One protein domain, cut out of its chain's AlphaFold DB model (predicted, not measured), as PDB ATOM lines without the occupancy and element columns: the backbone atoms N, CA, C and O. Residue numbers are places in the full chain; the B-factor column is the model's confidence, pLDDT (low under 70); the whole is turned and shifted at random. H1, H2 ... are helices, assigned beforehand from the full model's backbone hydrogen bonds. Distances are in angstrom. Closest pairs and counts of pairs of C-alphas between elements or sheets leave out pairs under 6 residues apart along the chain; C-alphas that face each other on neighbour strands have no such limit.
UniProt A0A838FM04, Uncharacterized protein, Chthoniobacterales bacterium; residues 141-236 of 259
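Overview. This is residues 141 to 236 of the 259 residues of an uncharacterized protein of Chthoniobacterales bacterium (UniProt A0A838FM04). One long helix, H6, passes at a steep crossing angle by the end of a small, loose three-helix bundle where H1 and H3 begin, and its residues 226 to 236 stick out as an arm. H1, H2 and H3 make the bundle, their centres in a triangle and their lines within 25 degrees of each other, with H2 running opposite ways to the other two; the short H4 packs on H2 and the short H5 packs on the early part of H6. The printed part has 96 residues, with six named helices, H1 to H6 in that order, and no named strand: the class is all helix. The whole is compact, with a radius of gyration of the C-alphas of 13.2 A, and the C-alphas span 40 by 34 by 24 A.

Along the chain. H6, residues 211 to 236, is the longest helix, 37.4 A from its first C-alpha at (38.303, -12.608, -23.626) to its last at (21.353, -42.253, -8.384). H1, residues 141 to 155, is 21.5 A long and begins with C-alpha 141 at (27.188, -26.457, -5.330). H3, residues 173 to 182, is 14.1 A long, and H2, residues 160 to 167, is 11.0 A long. H4, residues 186 to 189, and H5, residues 196 to 199, have four residues each.

Arrangement. H6 touches H5, with residues 213 to 217 of H6 alone; the closest C-alphas, of Ala 197 and Val 213, are 5.2 A apart. H6 and H3 only just touch, with 3 pairs of C-alphas within 8 A, those of Leu 173 and Asn 218 closest at 7.1 A; they are about perpendicular at 71 degrees, only just past steep. H6 and H1 are close but not clearly touching, the closest C-alphas being those of Tyr 142 and Met 225 at 7.6 A. H1 touches H3, where the C-alphas of Ser 146 and Ala 175 are closest at 6.1 A, at a shallow tilt of 8 degrees, the same way. H1 and H2 touch and form a hairpin, at a shallow tilt of 24 degrees, opposite ways; their closest C-alphas, of Thr 149 and Ala 166, are 6.1 A apart. H2 touches H4, with the C-alphas of Ala 160 and Ala 189 closest at 4.8 A. H2 and H6 are apart. In H1, H2, H3 and H6 every O i to N i+4 pair is within hydrogen-bond range; H4 and H5 are too short for such a pair, and the one O i to N i+3 pair is within range in H4 but not in H5.

Size, cuts and confidence. The two C-alphas farthest apart, those of Glu 208 and Trp 236, are 42.1 A apart. Without residues 226 to 236, which stand free, the body spans 34 by 28 by 24 A. The printed part has no cut. The link from H5 to H6, 11 residues, is long. The mean pLDDT of the printed part is 92.4, and residue 192 is under 70.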
ATOM      1  N   ASP A 141      26.155 -25.764  -6.113       97.44
ATOM      2  CA  ASP A 141      27.188 -26.457  -5.330       97.44
ATOM      3  C   ASP A 141      28.606 -26.262  -5.927       97.44
ATOM      4  O   ASP A 141      29.595 -26.413  -5.218       97.44
ATOM      5  N   TYR A 142      28.757 -25.880  -7.201       98.12
ATOM      6  CA  TYR A 142      30.077 -25.798  -7.857       98.12
ATOM      7  C   TYR A 142      30.939 -24.587  -7.442       98.12
ATOM      8  O   TYR A 142      32.148 -24.756  -7.228       98.12
ATOM      9  N   PRO A 143      30.375 -23.382  -7.234       98.06
ATOM     10  CA  PRO A 143      31.096 -22.304  -6.556       98.06
ATOM     11  C   PRO A 143      31.535 -22.692  -5.136       98.06
ATOM     12  O   PRO A 143      32.650 -22.375  -4.728       98.06
ATOM     13  N   ILE A 144      30.704 -23.453  -4.414       98.25
ATOM     14  CA  ILE A 144      31.027 -23.965  -3.076       98.25
ATOM     15  C   ILE A 144      32.187 -24.964  -3.129       98.25
ATOM     16  O   ILE A 144      33.113 -24.855  -2.328       98.25
ATOM     17  N   ILE A 145      32.188 -25.891  -4.093       98.50
ATOM     18  CA  ILE A 145      33.325 -26.792  -4.330       98.50
ATOM     19  C   ILE A 145      34.604 -25.982  -4.546       98.50
ATOM     20  O   ILE A 145      35.625 -26.280  -3.936       98.50
ATOM     21  N   SER A 146      34.540 -24.924  -5.354       98.38
ATOM     22  CA  SER A 146      35.700 -24.065  -5.612       98.38
ATOM     23  C   SER A 146      36.209 -23.399  -4.328       98.38
ATOM     24  O   SER A 146      37.412 -23.392  -4.072       98.38
ATOM     25  N   ALA A 147      35.302 -22.901  -3.481       98.12
ATOM     26  CA  ALA A 147      35.652 -22.330  -2.185       98.12
ATOM     27  C   ALA A 147      36.311 -23.364  -1.254       98.12
ATOM     28  O   ALA A 147      37.351 -23.070  -0.669       98.12
ATOM     29  N   LEU A 148      35.763 -24.582  -1.159       98.19
ATOM     30  CA  LEU A 148      36.344 -25.683  -0.377       98.19
ATOM     31  C   LEU A 148      37.735 -26.086  -0.903       98.19
ATOM     32  O   LEU A 148      38.662 -26.260  -0.112       98.19
ATOM     33  N   THR A 149      37.915 -26.160  -2.226       98.00
ATOM     34  CA  THR A 149      39.213 -26.435  -2.867       98.00
ATOM     35  C   THR A 149      40.264 -25.405  -2.455       98.00
ATOM     36  O   THR A 149      41.374 -25.771  -2.071       98.00
ATOM     37  N   LEU A 150      39.917 -24.112  -2.461       97.19
ATOM     38  CA  LEU A 150      40.823 -23.050  -2.011       97.19
ATOM     39  C   LEU A 150      41.148 -23.139  -0.509       97.19
ATOM     40  O   LEU A 150      42.237 -22.729  -0.107       97.19
ATOM     41  N   ARG A 151      40.245 -23.678   0.325       95.88
ATOM     42  CA  ARG A 151      40.519 -23.911   1.754       95.88
ATOM     43  C   ARG A 151      41.577 -24.987   1.960       95.88
ATOM     44  O   ARG A 151      42.500 -24.725   2.719       95.88
ATOM     45  N   ILE A 152      41.514 -26.109   1.234       94.88
ATOM     46  CA  ILE A 152      42.553 -27.161   1.293       94.88
ATOM     47  C   ILE A 152      43.940 -26.565   1.034       94.88
ATOM     48  O   ILE A 152      44.887 -26.832   1.766       94.88
ATOM     49  N   LEU A 153      44.056 -25.708   0.017       93.75
ATOM     50  CA  LEU A 153      45.317 -25.040  -0.321       93.75
ATOM     51  C   LEU A 153      45.774 -24.032   0.747       93.75
ATOM     52  O   LEU A 153      46.933 -23.631   0.783       93.75
ATOM     53  N   GLY A 154      44.866 -23.561   1.599       89.00
ATOM     54  CA  GLY A 154      45.166 -22.640   2.690       89.00
ATOM     55  C   GLY A 154      45.682 -23.301   3.968       89.00
ATOM     56  O   GLY A 154      46.242 -22.589   4.795       89.00
ATOM     57  N   GLU A 155      45.496 -24.613   4.149       84.50
ATOM     58  CA  GLU A 155      45.813 -25.299   5.413       84.50
ATOM     59  C   GLU A 155      47.306 -25.612   5.585       84.50
ATOM     60  O   GLU A 155      47.808 -25.616   6.708       84.50
ATOM     61  N   ALA A 156      48.025 -25.850   4.487       85.12
ATOM     62  CA  ALA A 156      49.460 -26.119   4.468       85.12
ATOM     63  C   ALA A 156      50.052 -25.794   3.087       85.12
ATOM     64  O   ALA A 156      49.312 -25.559   2.131       85.12
ATOM     65  N   GLU A 157      51.384 -25.820   2.968       88.81
ATOM     66  CA  GLU A 157      52.051 -25.734   1.664       88.81
ATOM     67  C   GLU A 157      51.621 -26.914   0.773       88.81
ATOM     68  O   GLU A 157      51.884 -28.073   1.120       88.81
ATOM     69  N   PRO A 158      50.929 -26.662  -0.353       92.06
ATOM     70  CA  PRO A 158      50.347 -27.729  -1.147       92.06
ATOM     71  C   PRO A 158      51.419 -28.470  -1.949       92.06
ATOM     72  O   PRO A 158      52.293 -27.873  -2.577       92.06
ATOM     73  N   SER A 159      51.312 -29.798  -1.992       92.62
ATOM     74  CA  SER A 159      52.120 -30.614  -2.900       92.62
ATOM     75  C   SER A 159      51.773 -30.324  -4.366       92.62
ATOM     76  O   SER A 159      50.668 -29.876  -4.678       92.62
ATOM     77  N   ALA A 160      52.677 -30.674  -5.285       91.12
ATOM     78  CA  ALA A 160      52.413 -30.620  -6.726       91.12
ATOM     79  C   ALA A 160      51.127 -31.381  -7.109       91.12
ATOM     80  O   ALA A 160      50.300 -30.882  -7.867       91.12
ATOM     81  N   GLU A 161      50.903 -32.549  -6.503       91.44
ATOM     82  CA  GLU A 161      49.673 -33.326  -6.679       91.44
ATOM     83  C   GLU A 161      48.425 -32.566  -6.203       91.44
ATOM     84  O   GLU A 161      47.384 -32.606  -6.856       91.44
ATOM     85  N   THR A 162      48.522 -31.833  -5.091       93.31
ATOM     86  CA  THR A 162      47.402 -31.038  -4.568       93.31
ATOM     87  C   THR A 162      47.096 -29.845  -5.471       93.31
ATOM     88  O   THR A 162      45.924 -29.577  -5.730       93.31
ATOM     89  N   LEU A 163      48.122 -29.170  -6.000       93.62
ATOM     90  CA  LEU A 163      47.954 -28.100  -6.988       93.62
ATOM     91  C   LEU A 163      47.285 -28.630  -8.263       93.62
ATOM     92  O   LEU A 163      46.279 -28.079  -8.703       93.62
ATOM     93  N   ALA A 164      47.779 -29.748  -8.799       91.31
ATOM     94  CA  ALA A 164      47.183 -30.415  -9.952       91.31
ATOM     95  C   ALA A 164      45.715 -30.782  -9.709       91.31
ATOM     96  O   ALA A 164      44.843 -30.474 -10.523       91.31
ATOM     97  N   TRP A 165      45.428 -31.407  -8.569       93.25
ATOM     98  CA  TRP A 165      44.073 -31.772  -8.174       93.25
ATOM     99  C   TRP A 165      43.162 -30.541  -8.048       93.25
ATOM    100  O   TRP A 165      42.017 -30.585  -8.505       93.25
ATOM    101  N   ALA A 166      43.660 -29.428  -7.501       94.88
ATOM    102  CA  ALA A 166      42.884 -28.203  -7.343       94.88
ATOM    103  C   ALA A 166      42.417 -27.643  -8.693       94.88
ATOM    104  O   ALA A 166      41.247 -27.298  -8.824       94.88
ATOM    105  N   THR A 167      43.260 -27.661  -9.734       92.75
ATOM    106  CA  THR A 167      42.859 -27.196 -11.083       92.75
ATOM    107  C   THR A 167      41.655 -27.944 -11.665       92.75
ATOM    108  O   THR A 167      40.923 -27.399 -12.487       92.75
ATOM    109  N   SER A 168      41.408 -29.177 -11.212       92.00
ATOM    110  CA  SER A 168      40.260 -29.994 -11.624       92.00
ATOM    111  C   SER A 168      39.009 -29.789 -10.757       92.00
ATOM    112  O   SER A 168      37.964 -30.368 -11.051       92.00
ATOM    113  N   ASN A 169      39.106 -28.994  -9.685       96.06
ATOM    114  CA  ASN A 169      38.038 -28.743  -8.712       96.06
ATOM    115  C   ASN A 169      37.784 -27.238  -8.479       96.06
ATOM    116  O   ASN A 169      37.201 -26.853  -7.463       96.06
ATOM    117  N   LEU A 170      38.204 -26.390  -9.421       96.44
ATOM    118  CA  LEU A 170      37.869 -24.967  -9.483       96.44
ATOM    119  C   LEU A 170      36.916 -24.748 -10.665       96.44
ATOM    120  O   LEU A 170      37.268 -24.983 -11.819       96.44
ATOM    121  N   PHE A 171      35.696 -24.320 -10.361       96.81
ATOM    122  CA  PHE A 171      34.572 -24.230 -11.298       96.81
ATOM    123  C   PHE A 171      34.098 -22.794 -11.542       96.81
ATOM    124  O   PHE A 171      33.058 -22.584 -12.164       96.81
ATOM    125  N   THR A 172      34.846 -21.806 -11.055       96.12
ATOM    126  CA  THR A 172      34.630 -20.392 -11.366       96.12
ATOM    127  C   THR A 172      35.949 -19.753 -11.778       96.12
ATOM    128  O   THR A 172      37.009 -20.106 -11.255       96.12
ATOM    129  N   LEU A 173      35.892 -18.786 -12.701       95.31
ATOM    130  CA  LEU A 173      37.073 -18.003 -13.069       95.31
ATOM    131  C   LEU A 173      37.648 -17.269 -11.860       95.31
ATOM    132  O   LEU A 173      38.854 -17.285 -11.669       95.31
ATOM    133  N   GLU A 174      36.796 -16.683 -11.019       95.50
ATOM    134  CA  GLU A 174      37.207 -15.975  -9.801       95.50
ATOM    135  C   GLU A 174      38.059 -16.857  -8.878       95.50
ATOM    136  O   GLU A 174      39.142 -16.456  -8.446       95.50
ATOM    137  N   ALA A 175      37.611 -18.088  -8.615       96.44
ATOM    138  CA  ALA A 175      38.362 -19.012  -7.778       96.44
ATOM    139  C   ALA A 175      39.656 -19.470  -8.465       96.44
ATOM    140  O   ALA A 175      40.681 -19.626  -7.803       96.44
ATOM    141  N   PHE A 176      39.636 -19.638  -9.792       95.50
ATOM    142  CA  PHE A 176      40.833 -19.978 -10.557       95.50
ATOM    143  C   PHE A 176      41.868 -18.847 -10.554       95.50
ATOM    144  O   PHE A 176      43.054 -19.113 -10.384       95.50
ATOM    145  N   PHE A 177      41.450 -17.587 -10.675       95.19
ATOM    146  CA  PHE A 177      42.355 -16.443 -10.564       95.19
ATOM    147  C   PHE A 177      42.902 -16.285  -9.148       95.19
ATOM    148  O   PHE A 177      44.104 -16.093  -8.998       95.19
ATOM    149  N   SER A 178      42.071 -16.483  -8.120       94.94
ATOM    150  CA  SER A 178      42.528 -16.500  -6.720       94.94
ATOM    151  C   SER A 178      43.594 -17.579  -6.481       94.94
ATOM    152  O   SER A 178      44.593 -17.356  -5.799       94.94
ATOM    153  N   PHE A 179      43.399 -18.764  -7.067       95.12
ATOM    154  CA  PHE A 179      44.387 -19.840  -7.069       95.12
ATOM    155  C   PHE A 179      45.669 -19.445  -7.812       95.12
ATOM    156  O   PHE A 179      46.764 -19.620  -7.286       95.12
ATOM    157  N   ASN A 180      45.535 -18.895  -9.017       93.62
ATOM    158  CA  ASN A 180      46.651 -18.522  -9.876       93.62
ATOM    159  C   ASN A 180      47.532 -17.424  -9.267       93.62
ATOM    160  O   ASN A 180      48.752 -17.524  -9.332       93.62
ATOM    161  N   GLU A 181      46.923 -16.412  -8.650       92.62
ATOM    162  CA  GLU A 181      47.636 -15.336  -7.958       92.62
ATOM    163  C   GLU A 181      48.473 -15.884  -6.798       92.62
ATOM    164  O   GLU A 181      49.631 -15.508  -6.623       92.62
ATOM    165  N   LYS A 182      47.906 -16.821  -6.031       92.94
ATOM    166  CA  LYS A 182      48.598 -17.423  -4.890       92.94
ATOM    167  C   LYS A 182      49.671 -18.433  -5.310       92.94
ATOM    168  O   LYS A 182      50.675 -18.567  -4.614       92.94
ATOM    169  N   TYR A 183      49.479 -19.135  -6.426       92.62
ATOM    170  CA  TYR A 183      50.354 -20.221  -6.879       92.62
ATOM    171  C   TYR A 183      50.783 -20.065  -8.345       92.62
ATOM    172  O   TYR A 183      50.532 -20.969  -9.130       92.62
ATOM    173  N   PRO A 184      51.465 -18.988  -8.763       89.81
ATOM    174  CA  PRO A 184      51.677 -18.662 -10.183       89.81
ATOM    175  C   PRO A 184      52.451 -19.722 -10.985       89.81
ATOM    176  O   PRO A 184      52.334 -19.780 -12.208       89.81
ATOM    177  N   THR A 185      53.210 -20.587 -10.309       89.25
ATOM    178  CA  THR A 185      53.962 -21.705 -10.904       89.25
ATOM    179  C   THR A 185      53.192 -23.029 -10.880       89.25
ATOM    180  O   THR A 185      53.779 -24.089 -11.089       89.25
ATOM    181  N   TRP A 186      51.875 -23.011 -10.625       90.62
ATOM    182  CA  TRP A 186      51.039 -24.217 -10.570       90.62
ATOM    183  C   TRP A 186      51.144 -25.061 -11.846       90.62
ATOM    184  O   TRP A 186      51.055 -26.288 -11.787       90.62
ATOM    185  N   ILE A 187      51.383 -24.422 -12.994       89.81
ATOM    186  CA  ILE A 187      51.477 -25.081 -14.298       89.81
ATOM    187  C   ILE A 187      52.554 -26.173 -14.342       89.81
ATOM    188  O   ILE A 187      52.330 -27.212 -14.959       89.81
ATOM    189  N   ASP A 188      53.659 -25.999 -13.612       87.81
ATOM    190  CA  ASP A 188      54.772 -26.958 -13.565       87.81
ATOM    191  C   ASP A 188      54.372 -28.283 -12.898       87.81
ATOM    192  O   ASP A 188      54.975 -29.329 -13.136       87.81
ATOM    193  N   ALA A 189      53.332 -28.245 -12.064       81.69
ATOM    194  CA  ALA A 189      52.826 -29.382 -11.315       81.69
ATOM    195  C   ALA A 189      51.676 -30.123 -12.017       81.69
ATOM    196  O   ALA A 189      51.204 -31.135 -11.500       81.69
ATOM    197  N   THR A 190      51.180 -29.628 -13.155       79.19
ATOM    198  CA  THR A 190      49.832 -29.982 -13.625       79.19
ATOM    199  C   THR A 190      49.822 -30.972 -14.798       79.19
ATOM    200  O   THR A 190      50.680 -30.888 -15.677       79.19
ATOM    201  N   PRO A 191      48.862 -31.924 -14.860       70.81
ATOM    202  CA  PRO A 191      48.829 -32.912 -15.930       70.81
ATOM    203  C   PRO A 191      48.595 -32.297 -17.314       70.81
ATOM    204  O   PRO A 191      47.850 -31.330 -17.477       70.81
ATOM    205  N   ALA A 192      49.130 -32.966 -18.340       68.00
ATOM    206  CA  ALA A 192      49.003 -32.587 -19.751       68.00
ATOM    207  C   ALA A 192      47.553 -32.560 -20.293       68.00
ATOM    208  O   ALA A 192      47.331 -32.195 -21.442       68.00
ATOM    209  N   THR A 193      46.564 -32.970 -19.495       73.62
ATOM    210  CA  THR A 193      45.148 -33.064 -19.876       73.62
ATOM    211  C   THR A 193      44.339 -31.798 -19.601       73.62
ATOM    212  O   THR A 193      43.138 -31.784 -19.878       73.62
ATOM    213  N   LEU A 194      44.941 -30.749 -19.031       80.38
ATOM    214  CA  LEU A 194      44.246 -29.474 -18.874       80.38
ATOM    215  C   LEU A 194      43.926 -28.830 -20.231       80.38
ATOM    216  O   LEU A 194      44.711 -28.938 -21.175       80.38
ATOM    217  N   PRO A 195      42.796 -28.110 -20.338       84.00
ATOM    218  CA  PRO A 195      42.495 -27.339 -21.531       84.00
ATOM    219  C   PRO A 195      43.574 -26.259 -21.742       84.00
ATOM    220  O   PRO A 195      43.924 -25.553 -20.791       84.00
ATOM    221  N   PRO A 196      44.041 -26.043 -22.986       85.56
ATOM    222  CA  PRO A 196      45.018 -24.995 -23.301       85.56
ATOM    223  C   PRO A 196      44.594 -23.574 -22.899       85.56
ATOM    224  O   PRO A 196      45.424 -22.674 -22.834       85.56
ATOM    225  N   ALA A 197      43.302 -23.336 -22.658       88.50
ATOM    226  CA  ALA A 197      42.814 -22.052 -22.170       88.50
ATOM    227  C   ALA A 197      43.244 -21.774 -20.719       88.50
ATOM    228  O   ALA A 197      43.660 -20.663 -20.413       88.50
ATOM    229  N   LEU A 198      43.213 -22.780 -19.836       87.31
ATOM    230  CA  LEU A 198      43.576 -22.590 -18.426       87.31
ATOM    231  C   LEU A 198      45.078 -22.383 -18.236       87.31
ATOM    232  O   LEU A 198      45.489 -21.643 -17.349       87.31
ATOM    233  N   THR A 199      45.912 -22.982 -19.085       86.81
ATOM    234  CA  THR A 199      47.372 -22.806 -19.000       86.81
ATOM    235  C   THR A 199      47.805 -21.375 -19.315       86.81
ATOM    236  O   THR A 199      48.830 -20.917 -18.820       86.81
ATOM    237  N   GLN A 200      46.997 -20.631 -20.074       88.56
ATOM    238  CA  GLN A 200      47.245 -19.224 -20.390       88.56
ATOM    239  C   GLN A 200      46.958 -18.275 -19.220       88.56
ATOM    240  O   GLN A 200      47.247 -17.086 -19.334       88.56
ATOM    241  N   PHE A 201      46.412 -18.779 -18.109       88.00
ATOM    242  CA  PHE A 201      46.190 -17.984 -16.902       88.00
ATOM    243  C   PHE A 201      47.466 -17.902 -16.057       88.00
ATOM    244  O   PHE A 201      47.618 -16.952 -15.295       88.00
ATOM    245  N   ALA A 202      48.378 -18.877 -16.195       87.19
ATOM    246  CA  ALA A 202      49.570 -19.025 -15.365       87.19
ATOM    247  C   ALA A 202      50.362 -17.710 -15.248       87.19
ATOM    248  O   ALA A 202      50.868 -17.187 -16.244       87.19
ATOM    249  N   GLY A 203      50.437 -17.174 -14.026       84.56
ATOM    250  CA  GLY A 203      51.169 -15.944 -13.709       84.56
ATOM    251  C   GLY A 203      50.553 -14.644 -14.242       84.56
ATOM    252  O   GLY A 203      51.226 -13.619 -14.196       84.56
ATOM    253  N   ARG A 204      49.315 -14.675 -14.754       89.06
ATOM    254  CA  ARG A 204      48.588 -13.504 -15.268       89.06
ATOM    255  C   ARG A 204      47.396 -13.109 -14.401       89.06
ATOM    256  O   ARG A 204      46.701 -13.967 -13.852       89.06
ATOM    257  N   HIS A 205      47.115 -11.815 -14.349       89.25
ATOM    258  CA  HIS A 205      45.873 -11.273 -13.801       89.25
ATOM    259  C   HIS A 205      44.725 -11.384 -14.815       89.25
ATOM    260  O   HIS A 205      44.947 -11.583 -16.011       89.25
ATOM    261  N   VAL A 206      43.476 -11.269 -14.350       89.06
ATOM    262  CA  VAL A 206      42.284 -11.463 -15.199       89.06
ATOM    263  C   VAL A 206      42.224 -10.473 -16.363       89.06
ATOM    264  O   VAL A 206      41.826 -10.848 -17.462       89.06
ATOM    265  N   GLU A 207      42.685  -9.240 -16.156       90.75
ATOM    266  CA  GLU A 207      42.719  -8.168 -17.156       90.75
ATOM    267  C   GLU A 207      43.733  -8.427 -18.281       90.75
ATOM    268  O   GLU A 207      43.649  -7.820 -19.348       90.75
ATOM    269  N   GLU A 208      44.692  -9.325 -18.053       92.56
ATOM    270  CA  GLU A 208      45.762  -9.671 -18.994       92.56
ATOM    271  C   GLU A 208      45.413 -10.896 -19.856       92.56
ATOM    272  O   GLU A 208      46.147 -11.246 -20.787       92.56
ATOM    273  N   VAL A 209      44.309 -11.580 -19.542       93.38
ATOM    274  CA  VAL A 209      43.859 -12.773 -20.260       93.38
ATOM    275  C   VAL A 209      42.844 -12.366 -21.337       93.38
ATOM    276  O   VAL A 209      41.819 -11.767 -21.007       93.38
ATOM    277  N   PRO A 210      43.077 -12.696 -22.624       95.31
ATOM    278  CA  PRO A 210      42.140 -12.351 -23.690       95.31
ATOM    279  C   PRO A 210      40.747 -12.953 -23.467       95.31
ATOM    280  O   PRO A 210      40.614 -14.086 -22.991       95.31
ATOM    281  N   SER A 211      39.701 -12.219 -23.852       94.50
ATOM    282  CA  SER A 211      38.303 -12.608 -23.626       94.50
ATOM    283  C   SER A 211      37.953 -13.979 -24.211       94.50
ATOM    284  O   SER A 211      37.217 -14.740 -23.588       94.50
ATOM    285  N   GLU A 212      38.511 -14.334 -25.367       95.31
ATOM    286  CA  GLU A 212      38.334 -15.642 -26.003       95.31
ATOM    287  C   GLU A 212      38.913 -16.797 -25.166       95.31
ATOM    288  O   GLU A 212      38.376 -17.908 -25.160       95.31
ATOM    289  N   VAL A 213      39.981 -16.537 -24.407       94.81
ATOM    290  CA  VAL A 213      40.591 -17.516 -23.501       94.81
ATOM    291  C   VAL A 213      39.724 -17.669 -22.250       94.81
ATOM    292  O   VAL A 213      39.467 -18.797 -21.824       94.81
ATOM    293  N   LEU A 214      39.208 -16.561 -21.703       94.94
ATOM    294  CA  LEU A 214      38.250 -16.581 -20.589       94.94
ATOM    295  C   LEU A 214      36.971 -17.344 -20.961       94.94
ATOM    296  O   LEU A 214      36.475 -18.156 -20.177       94.94
ATOM    297  N   GLU A 215      36.454 -17.122 -22.170       95.44
ATOM    298  CA  GLU A 215      35.288 -17.833 -22.691       95.44
ATOM    299  C   GLU A 215      35.567 -19.333 -22.836       95.44
ATOM    300  O   GLU A 215      34.789 -20.157 -22.352       95.44
ATOM    301  N   SER A 216      36.704 -19.706 -23.430       95.19
ATOM    302  CA  SER A 216      37.091 -21.110 -23.591       95.19
ATOM    303  C   SER A 216      37.272 -21.828 -22.244       95.19
ATOM    304  O   SER A 216      36.808 -22.959 -22.074       95.19
ATOM    305  N   ALA A 217      37.875 -21.164 -21.254       94.12
ATOM    306  CA  ALA A 217      38.002 -21.689 -19.896       94.12
ATOM    307  C   ALA A 217      36.632 -21.898 -19.231       94.12
ATOM    308  O   ALA A 217      36.373 -22.970 -18.681       94.12
ATOM    309  N   ASN A 218      35.724 -20.923 -19.344       94.81
ATOM    310  CA  ASN A 218      34.348 -21.044 -18.852       94.81
ATOM    311  C   ASN A 218      33.600 -22.213 -19.500       94.81
ATOM    312  O   ASN A 218      32.941 -22.990 -18.806       94.81
ATOM    313  N   GLN A 219      33.709 -22.370 -20.823       95.31
ATOM    314  CA  GLN A 219      33.087 -23.481 -21.547       95.31
ATOM    315  C   GLN A 219      33.626 -24.834 -21.067       95.31
ATOM    316  O   GLN A 219      32.854 -25.775 -20.877       95.31
ATOM    317  N   TRP A 220      34.933 -24.934 -20.809       94.06
ATOM    318  CA  TRP A 220      35.524 -26.144 -20.246       94.06
ATOM    319  C   TRP A 220      35.031 -26.436 -18.823       94.06
ATOM    320  O   TRP A 220      34.684 -27.584 -18.523       94.06
ATOM    321  N   MET A 221      34.954 -25.421 -17.954       95.19
ATOM    322  CA  MET A 221      34.404 -25.578 -16.604       95.19
ATOM    323  C   MET A 221      32.956 -26.070 -16.689       95.19
ATOM    324  O   MET A 221      32.612 -27.069 -16.060       95.19
ATOM    325  N   ALA A 222      32.132 -25.454 -17.542       96.31
ATOM    326  CA  ALA A 222      30.746 -25.855 -17.775       96.31
ATOM    327  C   ALA A 222      30.619 -27.302 -18.274       96.31
ATOM    328  O   ALA A 222      29.839 -28.079 -17.722       96.31
ATOM    329  N   ALA A 223      31.432 -27.700 -19.255       95.94
ATOM    330  CA  ALA A 223      31.461 -29.073 -19.753       95.94
ATOM    331  C   ALA A 223      31.877 -30.073 -18.659       95.94
ATOM    332  O   ALA A 223      31.309 -31.166 -18.555       95.94
ATOM    333  N   THR A 224      32.836 -29.699 -17.809       95.38
ATOM    334  CA  THR A 224      33.275 -30.523 -16.676       95.38
ATOM    335  C   THR A 224      32.158 -30.687 -15.647       95.38
ATOM    336  O   THR A 224      31.868 -31.821 -15.256       95.38
ATOM    337  N   MET A 225      31.468 -29.600 -15.282       97.56
ATOM    338  CA  MET A 225      30.279 -29.644 -14.422       97.56
ATOM    339  C   MET A 225      29.207 -30.566 -15.012       97.56
ATOM    340  O   MET A 225      28.702 -31.444 -14.318       97.56
ATOM    341  N   SER A 226      28.908 -30.452 -16.310       97.88
ATOM    342  CA  SER A 226      27.920 -31.315 -16.970       97.88
ATOM    343  C   SER A 226      28.290 -32.801 -16.924       97.88
ATOM    344  O   SER A 226      27.415 -33.638 -16.700       97.88
ATOM    345  N   ARG A 227      29.573 -33.167 -17.081       97.25
ATOM    346  CA  ARG A 227      29.992 -34.573 -16.913       97.25
ATOM    347  C   ARG A 227      29.819 -35.062 -15.478       97.25
ATOM    348  O   ARG A 227      29.419 -36.207 -15.285       97.25
ATOM    349  N   LEU A 228      30.128 -34.227 -14.486       97.88
ATOM    350  CA  LEU A 228      29.971 -34.576 -13.071       97.88
ATOM    351  C   LEU A 228      28.494 -34.761 -12.709       97.88
ATOM    352  O   LEU A 228      28.131 -35.775 -12.117       97.88
ATOM    353  N   GLN A 229      27.629 -33.865 -13.182       98.31
ATOM    354  CA  GLN A 229      26.176 -34.009 -13.092       98.31
ATOM    355  C   GLN A 229      25.691 -35.291 -13.783       98.31
ATOM    356  O   GLN A 229      24.857 -36.015 -13.244       98.31
ATOM    357  N   LEU A 230      26.218 -35.645 -14.955       97.94
ATOM    358  CA  LEU A 230      25.849 -36.908 -15.597       97.94
ATOM    359  C   LEU A 230      26.282 -38.124 -14.761       97.94
ATOM    360  O   LEU A 230      25.479 -39.033 -14.556       97.94
ATOM    361  N   ALA A 231      27.511 -38.133 -14.244       97.06
ATOM    362  CA  ALA A 231      28.004 -39.207 -13.383       97.06
ATOM    363  C   ALA A 231      27.152 -39.355 -12.111       97.06
ATOM    364  O   ALA A 231      26.831 -40.466 -11.697       97.06
ATOM    365  N   ASP A 232      26.725 -38.238 -11.527       97.56
ATOM    366  CA  ASP A 232      25.827 -38.215 -10.379       97.56
ATOM    367  C   ASP A 232      24.421 -38.756 -10.721       97.56
ATOM    368  O   ASP A 232      23.874 -39.557  -9.967       97.56
ATOM    369  N   ARG A 233      23.869 -38.461 -11.909       97.31
ATOM    370  CA  ARG A 233      22.611 -39.088 -12.381       97.31
ATOM    371  C   ARG A 233      22.737 -40.598 -12.493       97.31
ATOM    372  O   ARG A 233      21.812 -41.313 -12.116       97.31
ATOM    373  N   VAL A 234      23.859 -41.072 -13.033       96.69
ATOM    374  CA  VAL A 234      24.128 -42.505 -13.192       96.69
ATOM    375  C   VAL A 234      24.207 -43.188 -11.828       96.69
ATOM    376  O   VAL A 234      23.588 -44.236 -11.657       96.69
ATOM    377  N   TYR A 235      24.888 -42.575 -10.855       95.25
ATOM    378  CA  TYR A 235      24.941 -43.073  -9.481       95.25
ATOM    379  C   TYR A 235      23.534 -43.263  -8.891       95.25
ATOM    380  O   TYR A 235      23.174 -44.355  -8.448       95.25
ATOM    381  N   TRP A 236      22.697 -42.224  -8.965       96.38
ATOM    382  CA  TRP A 236      21.353 -42.253  -8.384       96.38
ATOM    383  C   TRP A 236      20.353 -43.132  -9.142       96.38
ATOM    384  O   TRP A 236      19.352 -43.548  -8.559       96.38
TER     385      TRP A 236